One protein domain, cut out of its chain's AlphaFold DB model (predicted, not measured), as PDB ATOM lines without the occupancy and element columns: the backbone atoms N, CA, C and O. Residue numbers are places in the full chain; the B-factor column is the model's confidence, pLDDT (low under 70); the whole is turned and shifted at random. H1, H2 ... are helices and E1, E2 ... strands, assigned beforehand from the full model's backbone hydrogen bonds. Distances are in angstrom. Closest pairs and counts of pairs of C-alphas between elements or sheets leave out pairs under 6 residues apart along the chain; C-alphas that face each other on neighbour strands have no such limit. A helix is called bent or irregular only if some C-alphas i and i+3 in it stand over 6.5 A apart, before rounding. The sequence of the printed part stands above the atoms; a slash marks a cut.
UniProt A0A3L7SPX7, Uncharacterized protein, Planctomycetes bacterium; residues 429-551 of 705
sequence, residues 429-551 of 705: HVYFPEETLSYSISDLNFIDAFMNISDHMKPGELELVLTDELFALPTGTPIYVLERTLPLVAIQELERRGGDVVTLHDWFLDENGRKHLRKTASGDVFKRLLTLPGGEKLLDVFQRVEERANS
ATOM      1  N   HIS A 429     -21.858  -3.658  -0.508       94.25
ATOM      2  CA  HIS A 429     -22.479  -4.953  -0.249       94.25
ATOM      3  C   HIS A 429     -21.433  -6.067  -0.216       94.25
ATOM      4  O   HIS A 429     -20.823  -6.378  -1.242       94.25
ATOM      5  N   VAL A 430     -21.236  -6.686   0.944       94.06
ATOM      6  CA  VAL A 430     -20.350  -7.841   1.127       94.06
ATOM      7  C   VAL A 430     -21.197  -9.064   1.444       94.06
ATOM      8  O   VAL A 430     -21.999  -9.052   2.376       94.06
ATOM      9  N   TYR A 431     -21.022 -10.127   0.664       94.56
ATOM     10  CA  TYR A 431     -21.728 -11.380   0.895       94.56
ATOM     11  C   TYR A 431     -21.202 -12.078   2.154       94.56
ATOM     12  O   TYR A 431     -19.992 -12.284   2.284       94.56
ATOM     13  N   PHE A 432     -22.112 -12.463   3.051       91.44
ATOM     14  CA  PHE A 432     -21.814 -13.192   4.280       91.44
ATOM     15  C   PHE A 432     -22.464 -14.588   4.228       91.44
ATOM     16  O   PHE A 432     -23.684 -14.704   4.378       91.44
ATOM     17  N   PRO A 433     -21.689 -15.663   3.990       88.25
ATOM     18  CA  PRO A 433     -22.237 -17.006   3.818       88.25
ATOM     19  C   PRO A 433     -22.476 -17.691   5.173       88.25
ATOM     20  O   PRO A 433     -21.729 -18.574   5.590       88.25
ATOM     21  N   GLU A 434     -23.530 -17.265   5.872       86.00
ATOM     22  CA  GLU A 434     -23.812 -17.681   7.251       86.00
ATOM     23  C   GLU A 434     -23.849 -19.202   7.459       86.00
ATOM     24  O   GLU A 434     -23.284 -19.687   8.438       86.00
ATOM     25  N   GLU A 435     -24.473 -19.961   6.551       82.69
ATOM     26  CA  GLU A 435     -24.662 -21.404   6.730       82.69
ATOM     27  C   GLU A 435     -23.338 -22.158   6.613       82.69
ATOM     28  O   GLU A 435     -23.030 -22.987   7.467       82.69
ATOM     29  N   THR A 436     -22.530 -21.876   5.585       83.00
ATOM     30  CA  THR A 436     -21.244 -22.570   5.424       83.00
ATOM     31  C   THR A 436     -20.266 -22.172   6.512       83.00
ATOM     32  O   THR A 436     -19.596 -23.046   7.050       83.00
ATOM     33  N   LEU A 437     -20.242 -20.907   6.935       80.69
ATOM     34  CA  LEU A 437     -19.441 -20.507   8.092       80.69
ATOM     35  C   LEU A 437     -19.905 -21.218   9.376       80.69
ATOM     36  O   LEU A 437     -19.082 -21.649  10.183       80.69
ATOM     37  N   SER A 438     -21.217 -21.378   9.561       81.00
ATOM     38  CA  SER A 438     -21.788 -21.973  10.775       81.00
ATOM     39  C   SER A 438     -21.679 -23.494  10.834       81.00
ATOM     40  O   SER A 438     -21.615 -24.045  11.931       81.00
ATOM     41  N   TYR A 439     -21.686 -24.188   9.692       85.50
ATOM     42  CA  TYR A 439     -21.819 -25.648   9.652       85.50
ATOM     43  C   TYR A 439     -20.660 -26.358   8.951       85.50
ATOM     44  O   TYR A 439     -20.348 -27.493   9.314       85.50
ATOM     45  N   SER A 440     -19.943 -25.721   8.024       82.00
ATOM     46  CA  SER A 440     -18.761 -26.331   7.408       82.00
ATOM     47  C   SER A 440     -17.543 -26.201   8.318       82.00
ATOM     48  O   SER A 440     -17.364 -25.215   9.032       82.00
ATOM     49  N   ILE A 441     -16.687 -27.215   8.292       80.19
ATOM     50  CA  ILE A 441     -15.326 -27.112   8.810       80.19
ATOM     51  C   ILE A 441     -14.439 -26.952   7.592       80.19
ATOM     52  O   ILE A 441     -14.243 -27.914   6.855       80.19
ATOM     53  N   SER A 442     -13.950 -25.744   7.340       75.00
ATOM     54  CA  SER A 442     -13.083 -25.501   6.191       75.00
ATOM     55  C   SER A 442     -11.615 -25.589   6.574       75.00
ATOM     56  O   SER A 442     -11.208 -25.210   7.670       75.00
ATOM     57  N   ASP A 443     -10.817 -26.098   5.642       71.88
ATOM     58  CA  ASP A 443      -9.358 -26.021   5.688       71.88
ATOM     59  C   ASP A 443      -8.872 -24.575   5.576       71.88
ATOM     60  O   ASP A 443      -7.785 -24.254   6.060       71.88
ATOM     61  N   LEU A 444      -9.663 -23.732   4.912       73.62
ATOM     62  CA  LEU A 444      -9.405 -22.323   4.689       73.62
ATOM     63  C   LEU A 444     -10.718 -21.538   4.695       73.62
ATOM     64  O   LEU A 444     -11.629 -21.846   3.927       73.62
ATOM     65  N   ASN A 445     -10.788 -20.490   5.504       73.62
ATOM     66  CA  ASN A 445     -11.815 -19.458   5.387       73.62
ATOM     67  C   ASN A 445     -11.203 -18.073   5.598       73.62
ATOM     68  O   ASN A 445     -10.008 -17.926   5.877       73.62
ATOM     69  N   PHE A 446     -12.013 -17.047   5.380       78.69
ATOM     70  CA  PHE A 446     -11.576 -15.660   5.318       78.69
ATOM     71  C   PHE A 446     -12.395 -14.767   6.256       78.69
ATOM     72  O   PHE A 446     -12.493 -13.556   6.032       78.69
ATOM     73  N   ILE A 447     -12.938 -15.342   7.336       77.69
ATOM     74  CA  ILE A 447     -13.801 -14.613   8.265       77.69
ATOM     75  C   ILE A 447     -13.043 -13.463   8.933       77.69
ATOM     76  O   ILE A 447     -13.592 -12.379   9.099       77.69
ATOM     77  N   ASP A 448     -11.747 -13.636   9.200       73.69
ATOM     78  CA  ASP A 448     -10.885 -12.583   9.755       73.69
ATOM     79  C   ASP A 448     -10.793 -11.370   8.815       73.69
ATOM     80  O   ASP A 448     -10.694 -10.223   9.251       73.69
ATOM     81  N   ALA A 449     -10.853 -11.612   7.503       79.25
ATOM     82  CA  ALA A 449     -10.894 -10.561   6.494       79.25
ATOM     83  C   ALA A 449     -12.218  -9.784   6.596       79.25
ATOM     84  O   ALA A 449     -12.221  -8.553   6.578       79.25
ATOM     85  N   PHE A 450     -13.336 -10.488   6.781       81.38
ATOM     86  CA  PHE A 450     -14.637  -9.871   7.022       81.38
ATOM     87  C   PHE A 450     -14.680  -9.055   8.330       81.38
ATOM     88  O   PHE A 450     -15.159  -7.911   8.327       81.38
ATOM     89  N   MET A 451     -14.144  -9.600   9.430       77.75
ATOM     90  CA  MET A 451     -14.051  -8.883  10.707       77.75
ATOM     91  C   MET A 451     -13.237  -7.599  10.538       77.75
ATOM     92  O   MET A 451     -13.712  -6.510  10.864       77.75
ATOM     93  N   ASN A 452     -12.082  -7.699   9.872       78.06
ATOM     94  CA  ASN A 452     -11.217  -6.559   9.612       78.06
ATOM     95  C   ASN A 452     -11.919  -5.429   8.835       78.06
ATOM     96  O   ASN A 452     -11.797  -4.272   9.237       78.06
ATOM     97  N   ILE A 453     -12.693  -5.721   7.779       83.88
ATOM     98  CA  ILE A 453     -13.454  -4.667   7.067       83.88
ATOM     99  C   ILE A 453     -14.438  -3.989   8.014       83.88
ATOM    100  O   ILE A 453     -14.555  -2.760   8.026       83.88
ATOM    101  N   SER A 454     -15.165  -4.787   8.791       78.31
ATOM    102  CA  SER A 454     -16.205  -4.277   9.679       78.31
ATOM    103  C   SER A 454     -15.645  -3.326  10.737       78.31
ATOM    104  O   SER A 454     -16.316  -2.355  11.090       78.31
ATOM    105  N   ASP A 455     -14.404  -3.542  11.166       75.31
ATOM    106  CA  ASP A 455     -13.730  -2.704  12.157       75.31
ATOM    107  C   ASP A 455     -13.162  -1.397  11.583       75.31
ATOM    108  O   ASP A 455     -13.020  -0.412  12.309       75.31
ATOM    109  N   HIS A 456     -12.888  -1.343  10.275       78.62
ATOM    110  CA  HIS A 456     -12.270  -0.178   9.621       78.62
ATOM    111  C   HIS A 456     -13.250   0.681   8.812       78.62
ATOM    112  O   HIS A 456     -12.994   1.863   8.571       78.62
ATOM    113  N   MET A 457     -14.381   0.120   8.389       82.88
ATOM    114  CA  MET A 457     -15.448   0.865   7.715       82.88
ATOM    115  C   MET A 457     -16.461   1.391   8.723       82.88
ATOM    116  O   MET A 457     -16.634   0.787   9.773       82.88
ATOM    117  N   LYS A 458     -17.180   2.479   8.422       79.62
ATOM    118  CA  LYS A 458     -18.277   2.955   9.292       79.62
ATOM    119  C   LYS A 458     -19.538   2.087   9.129       79.62
ATOM    120  O   LYS A 458     -19.732   1.529   8.051       79.62
ATOM    121  N   PRO A 459     -20.441   2.023  10.131       73.81
ATOM    122  CA  PRO A 459     -21.645   1.185  10.060       73.81
ATOM    123  C   PRO A 459     -22.518   1.453   8.834       73.81
ATOM    124  O   PRO A 459     -22.877   0.518   8.139       73.81
ATOM    125  N   GLY A 460     -22.768   2.721   8.497       78.50
ATOM    126  CA  GLY A 460     -23.558   3.085   7.312       78.50
ATOM    127  C   GLY A 460     -22.838   2.924   5.965       78.50
ATOM    128  O   GLY A 460     -23.380   3.330   4.941       78.50
ATOM    129  N   GLU A 461     -21.608   2.409   5.938       87.75
ATOM    130  CA  GLU A 461     -20.860   2.181   4.696       87.75
ATOM    131  C   GLU A 461     -20.963   0.726   4.239       87.75
ATOM    132  O   GLU A 461     -21.185   0.485   3.057       87.75
ATOM    133  N   LEU A 462     -20.824  -0.224   5.166       88.44
ATOM    134  CA  LEU A 462     -20.774  -1.659   4.896       88.44
ATOM    135  C   LEU A 462     -22.146  -2.308   5.105       88.44
ATOM    136  O   LEU A 462     -22.696  -2.233   6.198       88.44
ATOM    137  N   GLU A 463     -22.643  -3.001   4.087       92.06
ATOM    138  CA  GLU A 463     -23.821  -3.860   4.165       92.06
ATOM    139  C   GLU A 463     -23.402  -5.328   4.134       92.06
ATOM    140  O   GLU A 463     -22.784  -5.786   3.170       92.06
ATOM    141  N   LEU A 464     -23.774  -6.069   5.176       91.62
ATOM    142  CA  LEU A 464     -23.712  -7.527   5.160       91.62
ATOM    143  C   LEU A 464     -24.914  -8.035   4.372       91.62
ATOM    144  O   LEU A 464     -26.044  -7.693   4.706       91.62
ATOM    145  N   VAL A 465     -24.679  -8.878   3.376       94.06
ATOM    146  CA  VAL A 465     -25.742  -9.481   2.569       94.06
ATOM    147  C   VAL A 465     -25.836 -10.958   2.909       94.06
ATOM    148  O   VAL A 465     -24.893 -11.710   2.646       94.06
ATOM    149  N   LEU A 466     -26.970 -11.363   3.480       93.69
ATOM    150  CA  LEU A 466     -27.272 -12.762   3.778       93.69
ATOM    151  C   LEU A 466     -27.703 -13.515   2.507       93.69
ATOM    152  O   LEU A 466     -27.997 -12.917   1.468       93.69
ATOM    153  N   THR A 467     -27.707 -14.848   2.555       91.44
ATOM    154  CA  THR A 467     -27.995 -15.688   1.379       91.44
ATOM    155  C   THR A 467     -29.387 -15.445   0.795       91.44
ATOM    156  O   THR A 467     -29.528 -15.392  -0.422       91.44
ATOM    157  N   ASP A 468     -30.406 -15.262   1.627       89.81
ATOM    158  CA  ASP A 468     -31.778 -14.943   1.215       89.81
ATOM    159  C   ASP A 468     -31.899 -13.536   0.601       89.81
ATOM    160  O   ASP A 468     -32.611 -13.328  -0.385       89.81
ATOM    161  N   GLU A 469     -31.140 -12.575   1.118       93.94
ATOM    162  CA  GLU A 469     -31.100 -11.197   0.619       93.94
ATOM    163  C   GLU A 469     -30.334 -11.057  -0.697       93.94
ATOM    164  O   GLU A 469     -30.629 -10.166  -1.501       93.94
ATOM    165  N   LEU A 470     -29.383 -11.960  -0.958       93.06
ATOM    166  CA  LEU A 470     -28.625 -11.995  -2.205       93.06
ATOM    167  C   LEU A 470     -29.556 -12.062  -3.424       93.06
ATOM    168  O   LEU A 470     -29.269 -11.441  -4.444       93.06
ATOM    169  N   PHE A 471     -30.694 -12.749  -3.322       89.44
ATOM    170  CA  PHE A 471     -31.686 -12.843  -4.400       89.44
ATOM    171  C   PHE A 471     -32.478 -11.544  -4.608       89.44
ATOM    172  O   PHE A 471     -32.940 -11.272  -5.716       89.44
ATOM    173  N   ALA A 472     -32.619 -10.728  -3.561       90.69
ATOM    174  CA  ALA A 472     -33.380  -9.481  -3.584       90.69
ATOM    175  C   ALA A 472     -32.554  -8.268  -4.050       90.69
ATOM    176  O   ALA A 472     -33.128  -7.230  -4.388       90.69
ATOM    177  N   LEU A 473     -31.220  -8.375  -4.089       92.25
ATOM    178  CA  LEU A 473     -30.363  -7.263  -4.503       92.25
ATOM    179  C   LEU A 473     -30.658  -6.820  -5.950       92.25
ATOM    180  O   LEU A 473     -30.690  -7.673  -6.848       92.25
ATOM    181  N   PRO A 474     -30.774  -5.504  -6.223       91.75
ATOM    182  CA  PRO A 474     -30.960  -4.993  -7.578       91.75
ATOM    183  C   PRO A 474     -29.878  -5.477  -8.556       91.75
ATOM    184  O   PRO A 474     -28.733  -5.741  -8.182       91.75
ATOM    185  N   THR A 475     -30.245  -5.596  -9.834       89.06
ATOM    186  CA  THR A 475     -29.287  -5.892 -10.915       89.06
ATOM    187  C   THR A 475     -28.343  -4.706 -11.116       89.06
ATOM    188  O   THR A 475     -28.797  -3.562 -11.076       89.06
ATOM    189  N   GLY A 476     -27.054  -4.962 -11.351       89.75
ATOM    190  CA  GLY A 476     -26.031  -3.923 -11.478       89.75
ATOM    191  C   GLY A 476     -25.438  -3.461 -10.145       89.75
ATOM    192  O   GLY A 476     -24.518  -2.644 -10.146       89.75
ATOM    193  N   THR A 477     -25.939  -3.959  -9.009       93.81
ATOM    194  CA  THR A 477     -25.346  -3.698  -7.692       93.81
ATOM    195  C   THR A 477     -24.113  -4.586  -7.504       93.81
ATOM    196  O   THR A 477     -24.265  -5.812  -7.489       93.81
ATOM    197  N   PRO A 478     -22.907  -4.013  -7.318       94.12
ATOM    198  CA  PRO A 478     -21.717  -4.806  -7.043       94.12
ATOM    199  C   PRO A 478     -21.857  -5.591  -5.738       94.12
ATOM    200  O   PRO A 478     -22.280  -5.029  -4.727       94.12
ATOM    201  N   ILE A 479     -21.458  -6.863  -5.758       95.12
ATOM    202  CA  ILE A 479     -21.403  -7.733  -4.577       95.12
ATOM    203  C   ILE A 479     -19.973  -8.244  -4.390       95.12
ATOM    204  O   ILE A 479     -19.397  -8.869  -5.285       95.12
ATOM    205  N   TYR A 480     -19.386  -7.953  -3.232       94.75
ATOM    206  CA  TYR A 480     -18.034  -8.376  -2.877       94.75
ATOM    207  C   TYR A 480     -18.088  -9.723  -2.152       94.75
ATOM    208  O   TYR A 480     -18.811  -9.873  -1.168       94.75
ATOM    209  N   VAL A 481     -17.324 -10.705  -2.631       94.06
ATOM    210  CA  VAL A 481     -17.308 -12.069  -2.083       94.06
ATOM    211  C   VAL A 481     -15.890 -12.424  -1.652       94.06
ATOM    212  O   VAL A 481     -15.002 -12.595  -2.494       94.06
ATOM    213  N   LEU A 482     -15.696 -12.508  -0.335       91.88
ATOM    214  CA  LEU A 482     -14.408 -12.798   0.306       91.88
ATOM    215  C   LEU A 482     -14.195 -14.298   0.511       91.88
ATOM    216  O   LEU A 482     -13.082 -14.790   0.359       91.88
ATOM    217  N   GLU A 483     -15.268 -15.017   0.834       89.38
ATOM    218  CA  GLU A 483     -15.232 -16.443   1.138       89.38
ATOM    219  C   GLU A 483     -15.200 -17.317  -0.114       89.38
ATOM    220  O   GLU A 483     -15.706 -16.942  -1.174       89.38
ATOM    221  N   ARG A 484     -14.620 -18.514   0.029       87.38
ATOM    222  CA  ARG A 484     -14.565 -19.519  -1.044       87.38
ATOM    223  C   ARG A 484     -15.553 -20.665  -0.852       87.38
ATOM    224  O   ARG A 484     -16.007 -21.225  -1.848       87.38
ATOM    225  N   THR A 485     -15.897 -20.989   0.393       87.69
ATOM    226  CA  THR A 485     -16.875 -22.030   0.729       87.69
ATOM    227  C   THR A 485     -18.242 -21.392   0.947       87.69
ATOM    228  O   THR A 485     -18.459 -20.717   1.955       87.69
ATOM    229  N   LEU A 486     -19.159 -21.574  -0.000       90.81
ATOM    230  CA  LEU A 486     -20.463 -20.903  -0.047       90.81
ATOM    231  C   LEU A 486     -21.580 -21.937  -0.260       90.81
ATOM    232  O   LEU A 486     -21.331 -22.933  -0.928       90.81
ATOM    233  N   PRO A 487     -22.819 -21.705   0.207       91.25
ATOM    234  CA  PRO A 487     -23.937 -22.584  -0.126       91.25
ATOM    235  C   PRO A 487     -24.141 -22.693  -1.644       91.25
ATOM    236  O   PRO A 487     -24.045 -21.683  -2.352       91.25
ATOM    237  N   LEU A 488     -24.508 -23.872  -2.151       92.38
ATOM    238  CA  LEU A 488     -24.738 -24.116  -3.580       92.38
ATOM    239  C   LEU A 488     -25.727 -23.111  -4.188       92.38
ATOM    240  O   LEU A 488     -25.515 -22.599  -5.289       92.38
ATOM    241  N   VAL A 489     -26.787 -22.781  -3.451       94.00
ATOM    242  CA  VAL A 489     -27.796 -21.796  -3.872       94.00
ATOM    243  C   VAL A 489     -27.204 -20.396  -4.062       94.00
ATOM    244  O   VAL A 489     -27.573 -19.690  -5.000       94.00
ATOM    245  N   ALA A 490     -26.236 -20.009  -3.231       95.19
ATOM    246  CA  ALA A 490     -25.544 -18.734  -3.360       95.19
ATOM    247  C   ALA A 490     -24.588 -18.743  -4.553       95.19
ATOM    248  O   ALA A 490     -24.543 -17.772  -5.303       95.19
ATOM    249  N   ILE A 491     -23.870 -19.851  -4.778       95.38
ATOM    250  CA  ILE A 491     -23.004 -20.019  -5.956       95.38
ATOM    251  C   ILE A 491     -23.823 -19.823  -7.235       95.38
ATOM    252  O   ILE A 491     -23.433 -19.050  -8.107       95.38
ATOM    253  N   GLN A 492     -24.986 -20.469  -7.334       94.81
ATOM    254  CA  GLN A 492     -25.872 -20.351  -8.496       94.81
ATOM    255  C   GLN A 492     -26.325 -18.903  -8.743       94.81
ATOM    256  O   GLN A 492     -26.329 -18.444  -9.889       94.81
ATOM    257  N   GLU A 493     -26.670 -18.171  -7.684       95.19
ATOM    258  CA  GLU A 493     -27.092 -16.773  -7.779       95.19
ATOM    259  C   GLU A 493     -25.935 -15.825  -8.129       95.19
ATOM    260  O   GLU A 493     -26.081 -14.954  -8.989       95.19
ATOM    261  N   LEU A 494     -24.755 -16.014  -7.532       94.88
ATOM    262  CA  LEU A 494     -23.550 -15.258  -7.881       94.88
ATOM    263  C   LEU A 494     -23.166 -15.482  -9.351       94.88
ATOM    264  O   LEU A 494     -22.841 -14.530 -10.064       94.88
ATOM    265  N   GLU A 495     -23.279 -16.711  -9.853       93.56
ATOM    266  CA  GLU A 495     -23.054 -17.009 -11.269       93.56
ATOM    267  C   GLU A 495     -24.072 -16.319 -12.182       93.56
ATOM    268  O   GLU A 495     -23.703 -15.808 -13.242       93.56
ATOM    269  N   ARG A 496     -25.343 -16.240 -11.769       92.75
ATOM    270  CA  ARG A 496     -26.380 -15.498 -12.503       92.75
ATOM    271  C   ARG A 496     -26.077 -13.997 -12.564       92.75
ATOM    272  O   ARG A 496     -26.360 -13.365 -13.581       92.75
ATOM    273  N   ARG A 497     -25.500 -13.433 -11.499       92.06
ATOM    274  CA  ARG A 497     -25.074 -12.022 -11.409       92.06
ATOM    275  C   ARG A 497     -23.842 -11.708 -12.259       92.06
ATOM    276  O   ARG A 497     -23.672 -10.570 -12.691       92.06
ATOM    277  N   GLY A 498     -22.991 -12.699 -12.524       90.75
ATOM    278  CA  GLY A 498     -21.877 -12.609 -13.469       90.75
ATOM    279  C   GLY A 498     -20.951 -11.417 -13.210       90.75
ATOM    280  O   GLY A 498     -20.185 -11.399 -12.244       90.75
ATOM    281  N   GLY A 499     -21.026 -10.414 -14.090       87.88
ATOM    282  CA  GLY A 499     -20.190  -9.214 -14.067       87.88
ATOM    283  C   GLY A 499     -20.395  -8.285 -12.870       87.88
ATOM    284  O   GLY A 499     -19.584  -7.383 -12.706       87.88
ATOM    285  N   ASP A 500     -21.402  -8.505 -12.022       91.75
ATOM    286  CA  ASP A 500     -21.616  -7.735 -10.786       91.75
ATOM    287  C   ASP A 500     -20.811  -8.295  -9.595       91.75
ATOM    288  O   ASP A 500     -20.564  -7.596  -8.614       91.75
ATOM    289  N   VAL A 501     -20.323  -9.537  -9.692       93.94
ATOM    290  CA  VAL A 501     -19.591 -10.210  -8.606       93.94
ATOM    291  C   VAL A 501     -18.120  -9.815  -8.609       93.94
ATOM    292  O   VAL A 501     -17.436  -9.983  -9.625       93.94
ATOM    293  N   VAL A 502     -17.618  -9.329  -7.474       93.56
ATOM    294  CA  VAL A 502     -16.208  -8.986  -7.246       93.56
ATOM    295  C   VAL A 502     -15.605  -9.998  -6.277       93.56
ATOM    296  O   VAL A 502     -15.940 -10.022  -5.096       93.56
ATOM    297  N   THR A 503     -14.711 -10.845  -6.775       92.50
ATOM    298  CA  THR A 503     -14.040 -11.880  -5.981       92.50
ATOM    299  C   THR A 503     -12.700 -12.242  -6.606       92.50
ATOM    300  O   THR A 503     -12.538 -12.090  -7.817       92.50
ATOM    301  N   LEU A 504     -11.759 -12.716  -5.788       89.12
ATOM    302  CA  LEU A 504     -10.469 -13.268  -6.226       89.12
ATOM    303  C   LEU A 504     -10.553 -14.747  -6.599       89.12
ATOM    304  O   LEU A 504      -9.616 -15.289  -7.178       89.12
ATOM    305  N   HIS A 505     -11.653 -15.405  -6.242       89.12
ATOM    306  CA  HIS A 505     -11.801 -16.837  -6.424       89.12
ATOM    307  C   HIS A 505     -12.255 -17.134  -7.850       89.12
ATOM    308  O   HIS A 505     -13.292 -16.646  -8.291       89.12
ATOM    309  N   ASP A 506     -11.512 -17.978  -8.562       88.25
ATOM    310  CA  ASP A 506     -11.920 -18.492  -9.881       88.25
ATOM    311  C   ASP A 506     -12.922 -19.653  -9.778       88.25
ATOM    312  O   ASP A 506     -13.458 -20.138 -10.776       88.25
ATOM    313  N   TRP A 507     -13.174 -20.117  -8.558       90.50
ATOM    314  CA  TRP A 507     -14.089 -21.201  -8.251       90.50
ATOM    315  C   TRP A 507     -14.547 -21.139  -6.798       90.50
ATOM    316  O   TRP A 507     -13.821 -20.646  -5.936       90.50
ATOM    317  N   PHE A 508     -15.722 -21.699  -6.529       91.62
ATOM    318  CA  PHE A 508     -16.286 -21.829  -5.187       91.62
ATOM    319  C   PHE A 508     -16.401 -23.296  -4.778       91.62
ATOM    320  O   PHE A 508     -16.488 -24.181  -5.631       91.62
ATOM    321  N   LEU A 509     -16.361 -23.551  -3.477       90.56
ATOM    322  CA  LEU A 509     -16.647 -24.851  -2.881       90.56
ATOM    323  C   LEU A 509     -18.064 -24.804  -2.309       90.56
ATOM    324  O   LEU A 509     -18.376 -23.856  -1.590       90.56
ATOM    325  N   ASP A 510     -18.910 -25.780  -2.627       90.81
ATOM    326  CA  ASP A 510     -20.221 -25.886  -1.981       90.81
ATOM    327  C   ASP A 510     -20.142 -26.591  -0.615       90.81
ATOM    328  O   ASP A 510     -19.094 -27.098  -0.206       90.81
ATOM    329  N   GLU A 511     -21.261 -26.643   0.106       84.62
ATOM    330  CA  GLU A 511     -21.375 -27.336   1.391       84.62
ATOM    331  C   GLU A 511     -21.127 -28.857   1.311       84.62
ATOM    332  O   GLU A 511     -20.953 -29.509   2.343       84.62
ATOM    333  N   ASN A 512     -21.087 -29.425   0.098       81.75
ATOM    334  CA  ASN A 512     -20.736 -30.820  -0.156       81.75
ATOM    335  C   ASN A 512     -19.235 -31.020  -0.419       81.75
ATOM    336  O   ASN A 512     -18.813 -32.143  -0.692       81.75
ATOM    337  N   GLY A 513     -18.430 -29.954  -0.403       81.38
ATOM    338  CA  GLY A 513     -17.030 -30.027  -0.811       81.38
ATOM    339  C   GLY A 513     -16.849 -30.153  -2.328       81.38
ATOM    340  O   GLY A 513     -15.757 -30.494  -2.791       81.38
ATOM    341  N   ARG A 514     -17.886 -29.886  -3.136       87.75
ATOM    342  CA  ARG A 514     -17.792 -29.929  -4.601       87.75
ATOM    343  C   ARG A 514     -17.323 -28.582  -5.130       87.75
ATOM    344  O   ARG A 514     -17.783 -27.519  -4.715       87.75
ATOM    345  N   LYS A 515     -16.390 -28.631  -6.078       91.62
ATOM    346  CA  LYS A 515     -15.812 -27.449  -6.720       91.62
ATOM    347  C   LYS A 515     -16.670 -26.994  -7.900       91.62
ATOM    348  O   LYS A 515     -16.908 -27.758  -8.831       91.62
ATOM    349  N   HIS A 516     -17.028 -25.716  -7.902       93.25
ATOM    350  CA  HIS A 516     -17.795 -25.051  -8.953       93.25
ATOM    351  C   HIS A 516     -16.939 -23.975  -9.611       93.25
ATOM    352  O   HIS A 516     -16.637 -22.948  -9.001       93.25
ATOM    353  N   LEU A 517     -16.514 -24.215 -10.854       92.31
ATOM    354  CA  LEU A 517     -15.788 -23.217 -11.643       92.31
ATOM    355  C   LEU A 517     -16.709 -22.046 -11.978       92.31
ATOM    356  O   LEU A 517     -17.848 -22.248 -12.409       92.31
ATOM    357  N   ARG A 518     -16.192 -20.825 -11.844       89.81
ATOM    358  CA  ARG A 518     -16.935 -19.638 -12.255       89.81
ATOM    359  C   ARG A 518     -17.027 -19.562 -13.773       89.81
ATOM    360  O   ARG A 518     -16.043 -19.777 -14.481       89.81
ATOM    361  N   LYS A 519     -18.197 -19.191 -14.288       87.00
ATOM    362  CA  LYS A 519     -18.415 -18.953 -15.726       87.00
ATOM    363  C   LYS A 519     -17.832 -17.616 -16.166       87.00
ATOM    364  O   LYS A 519     -17.447 -17.457 -17.321       87.00
ATOM    365  N   THR A 520     -17.781 -16.653 -15.248       81.00
ATOM    366  CA  THR A 520     -17.199 -15.330 -15.484       81.00
ATOM    367  C   THR A 520     -15.816 -15.274 -14.853       81.00
ATOM    368  O   THR A 520     -15.692 -15.369 -13.633       81.00
ATOM    369  N   ALA A 521     -14.780 -15.103 -15.677       70.50
ATOM    370  CA  ALA A 521     -13.411 -14.965 -15.194       70.50
ATOM    371  C   ALA A 521     -13.262 -13.731 -14.288       70.50
ATOM    372  O   ALA A 521     -13.844 -12.676 -14.555       70.50
ATOM    373  N   SER A 522     -12.442 -13.851 -13.245       67.94
ATOM    374  CA  SER A 522     -12.274 -12.816 -12.216       67.94
ATOM    375  C   SER A 522     -11.621 -11.523 -12.743       67.94
ATOM    376  O   SER A 522     -11.797 -10.459 -12.151       67.94
ATOM    377  N   GLY A 523     -10.949 -11.567 -13.902       73.88
ATOM    378  CA  GLY A 523     -10.245 -10.416 -14.478       73.88
ATOM    379  C   GLY A 523      -9.173  -9.854 -13.535       73.88
ATOM    380  O   GLY A 523      -8.761 -10.509 -12.582       73.88
ATOM    381  N   ASP A 524      -8.713  -8.625 -13.783       85.12
ATOM    382  CA  ASP A 524      -7.886  -7.905 -12.804       85.12
ATOM    383  C   ASP A 524      -8.788  -7.359 -11.686       85.12
ATOM    384  O   ASP A 524      -9.319  -6.245 -11.763       85.12
ATOM    385  N   VAL A 525      -9.000  -8.193 -10.665       88.12
ATOM    386  CA  VAL A 525      -9.896  -7.914  -9.535       88.12
ATOM    387  C   VAL A 525      -9.487  -6.647  -8.803       88.12
ATOM    388  O   VAL A 525     -10.359  -5.862  -8.454       88.12
ATOM    389  N   PHE A 526      -8.190  -6.398  -8.609       89.94
ATOM    390  CA  PHE A 526      -7.716  -5.213  -7.894       89.94
ATOM    391  C   PHE A 526      -7.963  -3.936  -8.689       89.94
ATOM    392  O   PHE A 526      -8.428  -2.941  -8.133       89.94
ATOM    393  N   LYS A 527      -7.729  -3.964 -10.005       90.06
ATOM    394  CA  LYS A 527      -8.087  -2.837 -10.869       90.06
ATOM    395  C   LYS A 527      -9.589  -2.584 -10.854       90.06
ATOM    396  O   LYS A 527     -10.004  -1.434 -10.758       90.06
ATOM    397  N   ARG A 528     -10.403  -3.640 -10.929       90.06
ATOM    398  CA  ARG A 528     -11.864  -3.524 -10.872       90.06
ATOM    399  C   ARG A 528     -12.338  -3.001  -9.518       90.06
ATOM    400  O   ARG A 528     -13.172  -2.103  -9.496       90.06
ATOM    401  N   LEU A 529     -11.777  -3.503  -8.421       91.38
ATOM    402  CA  LEU A 529     -12.067  -3.067  -7.059       91.38
ATOM    403  C   LEU A 529     -11.943  -1.544  -6.959       91.38
ATOM    404  O   LEU A 529     -12.916  -0.884  -6.629       91.38
ATOM    405  N   LEU A 530     -10.813  -0.977  -7.391       92.00
ATOM    406  CA  LEU A 530     -10.545   0.469  -7.353       92.00
ATOM    407  C   LEU A 530     -11.468   1.332  -8.236       92.00
ATOM    408  O   LEU A 530     -11.436   2.555  -8.131       92.00
ATOM    409  N   THR A 531     -12.269   0.726  -9.117       91.69
ATOM    410  CA  THR A 531     -13.261   1.446  -9.939       91.69
ATOM    411  C   THR A 531     -14.671   1.423  -9.353       91.69
ATOM    412  O   THR A 531     -15.557   2.095  -9.882       91.69
ATOM    413  N   LEU A 532     -14.897   0.647  -8.290       91.88
ATOM    414  CA  LEU A 532     -16.211   0.428  -7.698       91.88
ATOM    415  C   LEU A 532     -16.356   1.157  -6.353       91.88
ATOM    416  O   LEU A 532     -15.359   1.403  -5.671       91.88
ATOM    417  N   PRO A 533     -17.593   1.493  -5.937       86.44
ATOM    418  CA  PRO A 533     -17.838   2.155  -4.660       86.44
ATOM    419  C   PRO A 533     -17.245   1.376  -3.482       86.44
ATOM    420  O   PRO A 533     -17.521   0.184  -3.319       86.44
ATOM    421  N   GLY A 534     -16.443   2.056  -2.659       84.19
ATOM    422  CA  GLY A 534     -15.814   1.468  -1.476       84.19
ATOM    423  C   GLY A 534     -14.584   0.611  -1.746       84.19
ATOM    424  O   GLY A 534     -13.980   0.110  -0.799       84.19
ATOM    425  N   GLY A 535     -14.197   0.439  -3.009       87.38
ATOM    426  CA  GLY A 535     -13.103  -0.438  -3.393       87.38
ATOM    427  C   GLY A 535     -11.764  -0.082  -2.757       87.38
ATOM    428  O   GLY A 535     -11.028  -0.977  -2.345       87.38
ATOM    429  N   GLU A 536     -11.459   1.208  -2.593       88.56
ATOM    430  CA  GLU A 536     -10.233   1.644  -1.921       88.56
ATOM    431  C   GLU A 536     -10.172   1.210  -0.451       88.56
ATOM    432  O   GLU A 536      -9.092   0.911   0.057       88.56
ATOM    433  N   LYS A 537     -11.327   1.110   0.220       87.81
ATOM    434  CA  LYS A 537     -11.433   0.657   1.616       87.81
ATOM    435  C   LYS A 537     -11.365  -0.861   1.742       87.81
ATOM    436  O   LYS A 537     -10.922  -1.373   2.762       87.81
ATOM    437  N   LEU A 538     -11.786  -1.574   0.699       89.94
ATOM    438  CA  LEU A 538     -11.761  -3.035   0.629       89.94
ATOM    439  C   LEU A 538     -10.412  -3.594   0.153       89.94
ATOM    440  O   LEU A 538     -10.195  -4.804   0.233       89.94
ATOM    441  N   LEU A 539      -9.505  -2.741  -0.338       89.19
ATOM    442  CA  LEU A 539      -8.236  -3.161  -0.933       89.19
ATOM    443  C   LEU A 539      -7.387  -4.009   0.017       89.19
ATOM    444  O   LEU A 539      -6.945  -5.084  -0.383       89.19
ATOM    445  N   ASP A 540      -7.186  -3.553   1.257       85.69
ATOM    446  CA  ASP A 540      -6.391  -4.295   2.246       85.69
ATOM    447  C   ASP A 540      -6.983  -5.682   2.502       85.69
ATOM    448  O   ASP A 540      -6.260  -6.668   2.616       85.69
ATOM    449  N   VAL A 541      -8.310  -5.788   2.516       88.00
ATOM    450  CA  VAL A 541      -8.979  -7.048   2.827       88.00
ATOM    451  C   VAL A 541      -8.956  -8.019   1.660       88.00
ATOM    452  O   VAL A 541      -8.674  -9.198   1.856       88.00
ATOM    453  N   PHE A 542      -9.147  -7.545   0.433       90.50
ATOM    454  CA  PHE A 542      -8.921  -8.389  -0.738       90.50
ATOM    455  C   PHE A 542      -7.454  -8.836  -0.829       90.50
ATOM    456  O   PHE A 542      -7.191  -9.980  -1.185       90.50
ATOM    457  N   GLN A 543      -6.491  -7.995  -0.437       86.94
ATOM    458  CA  GLN A 543      -5.092  -8.418  -0.325       86.94
ATOM    459  C   GLN A 543      -4.906  -9.503   0.744       86.94
ATOM    460  O   GLN A 543      -4.228 -10.484   0.467       86.94
ATOM    461  N   ARG A 544      -5.557  -9.403   1.912       84.50
ATOM    462  CA  ARG A 544      -5.547 -10.469   2.940       84.50
ATOM    463  C   ARG A 544      -6.098 -11.790   2.410       84.50
ATOM    464  O   ARG A 544      -5.525 -12.845   2.677       84.50
ATOM    465  N   VAL A 545      -7.197 -11.731   1.657       86.44
ATOM    466  CA  VAL A 545      -7.790 -12.909   1.009       86.44
ATOM    467  C   VAL A 545      -6.818 -13.502  -0.008       86.44
ATOM    468  O   VAL A 545      -6.582 -14.705   0.031       86.44
ATOM    469  N   GLU A 546      -6.207 -12.684  -0.872       86.50
ATOM    470  CA  GLU A 546      -5.179 -13.141  -1.820       86.50
ATOM    471  C   GLU A 546      -4.012 -13.810  -1.091       86.50
ATOM    472  O   GLU A 546      -3.591 -14.900  -1.469       86.50
ATOM    473  N   GLU A 547      -3.505 -13.168  -0.040       83.31
ATOM    474  CA  GLU A 547      -2.376 -13.652   0.745       83.31
ATOM    475  C   GLU A 547      -2.658 -15.029   1.316       83.31
ATOM    476  O   GLU A 547      -1.873 -15.945   1.114       83.31
ATOM    477  N   ARG A 548      -3.813 -15.212   1.952       80.56
ATOM    478  CA  ARG A 548      -4.188 -16.495   2.547       80.56
ATOM    479  C   ARG A 548      -4.550 -17.549   1.490       80.56
ATOM    480  O   ARG A 548      -4.183 -18.709   1.651       80.56
ATOM    481  N   ALA A 549      -5.203 -17.166   0.391       80.12
ATOM    482  CA  ALA A 549      -5.595 -18.083  -0.685       80.12
ATOM    483  C   ALA A 549      -4.409 -18.580  -1.527       80.12
ATOM    484  O   ALA A 549      -4.409 -19.732  -1.964       80.12
ATOM    485  N   ASN A 550      -3.411 -17.720  -1.749       80.88
ATOM    486  CA  ASN A 550      -2.290 -17.964  -2.661       80.88
ATOM    487  C   ASN A 550      -0.944 -18.087  -1.940       80.88
ATOM    488  O   ASN A 550       0.102 -18.081  -2.596       80.88
ATOM    489  N   SER A 551      -0.921 -18.178  -0.608       79.81
ATOM    490  CA  SER A 551       0.352 -18.356   0.076       79.81
ATOM    491  C   SER A 551       0.911 -19.757  -0.173       79.81
ATOM    492  O   SER A 551       0.380 -20.783   0.263       79.81
TER     493      SER A 551
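AT A GLANCE: This is residues 429 to 551 of the 705 residues of an uncharacterized protein of Planctomycetes bacterium (UniProt A0A3L7SPX7). Look first for a short row of parallel strand stretches in the core, E2, E1, residues 479 to 480 and residues 501 to 502, with the helix pair H2 and H6 on one side of it and H3 and H4 on the other. The hairpin E3 and E4 sits at one end of the body, with H1 at that same end but apart from it, while little H5 packs on H6 towards the other end. The 123 printed residues hold six named helices and four named strands, in the order E1, H1, H2, E2, H3, H4, E3, E4, H5, H6; one sheet has the order E1, E2 and is parallel, the other has the order E3, E4 and is antiparallel. The class is mostly helix, and the whole is compact and rounded, with a radius of gyration of the C-alphas of 13.3 A and spans of 34 by 30 by 27 A.

HOW THE PARTS SIT: Begin at E1, residues 429 to 431, and set beside it its parallel neighbour E2, residues 462 to 465. The angle between their directions is 41 degrees; N 430 and O 463 are within hydrogen-bond range at 2.9 A, as are N 465 and O 430 at 2.9 A. Between them along the chain come H1, residues 434 to 439, and H2, residues 447 to 456. Together these form a strand-helix-strand unit, two parallel neighbour strands with helices between, and its crossover is right-handed. H1 touches no helix; it is apart from H2, but only just, at 8.2 A. Residues 429 to 430 of E1 also pair, parallel, with residues 479 to 480, which pair in turn, parallel, with residues 501 to 502. Next find H3, residues 467 to 470, and H4, residues 488 to 500. They only just touch, with 3 pairs of C-alphas within 8 A, made by residues 490 to 493 of H4 alone; the closest C-alphas, of Thr 467 and Ala 490, are 6.1 A apart. E3, residues 507 to 509, and E4, residues 515 to 517, form an antiparallel hairpin at 158 degrees, with N 516 and O 508 within hydrogen-bond range at 2.8 A. The closest C-alphas of H4 and E3, those of Ile 491 and Phe 508, are 7.0 A apart. H5, residues 525 to 529, touches H6, residues 535 to 550, which meets it with residues 535 to 542 alone; Leu 529 and Gly 535 have the closest C-alphas, 4.6 A apart. H6 returns to touch H2 at a shallow tilt of 22 degrees, opposite ways, the closest C-alphas being those of Ala 449 and Val 541, 5.4 A apart. In H1, H2 and H5 every O i to N i+4 pair is within hydrogen-bond range, in H4 7 of 9 and in H6 10 of 12, while H3 is too short for such a pair.

IN THESE COORDINATES: Find C-alpha 429 at (-22.479, -4.953, -0.249), where E1 begins its 6.6 A. H1 measures 8.6 A, H2 14.6 A, E2 9.6 A and H3 5.2 A. H4 begins at C-alpha 488, (-24.738, -24.116, -3.580), and spans 18.2 A; it is irregular, with C-alphas 496 and 499 9.0 A apart. E3 measures 7.0 A, E4 6.5 A and H5 5.9 A. H6 spans 20.6 A to C-alpha 550 at (-2.290, -17.964, -2.661), with a kink of 29 degrees near residue 542; it too is irregular, C-alphas 537 and 540 being 7.1 A apart.

THE WHOLE: The two C-alphas farthest apart, those of Lys 458 and Arg 514, are 35.7 A apart. The printed part has no cut. The link from H3 to H4, residues 471 to 487, is long. The mean pLDDT of the printed part is 87.0, and residue 522 alone is under 70.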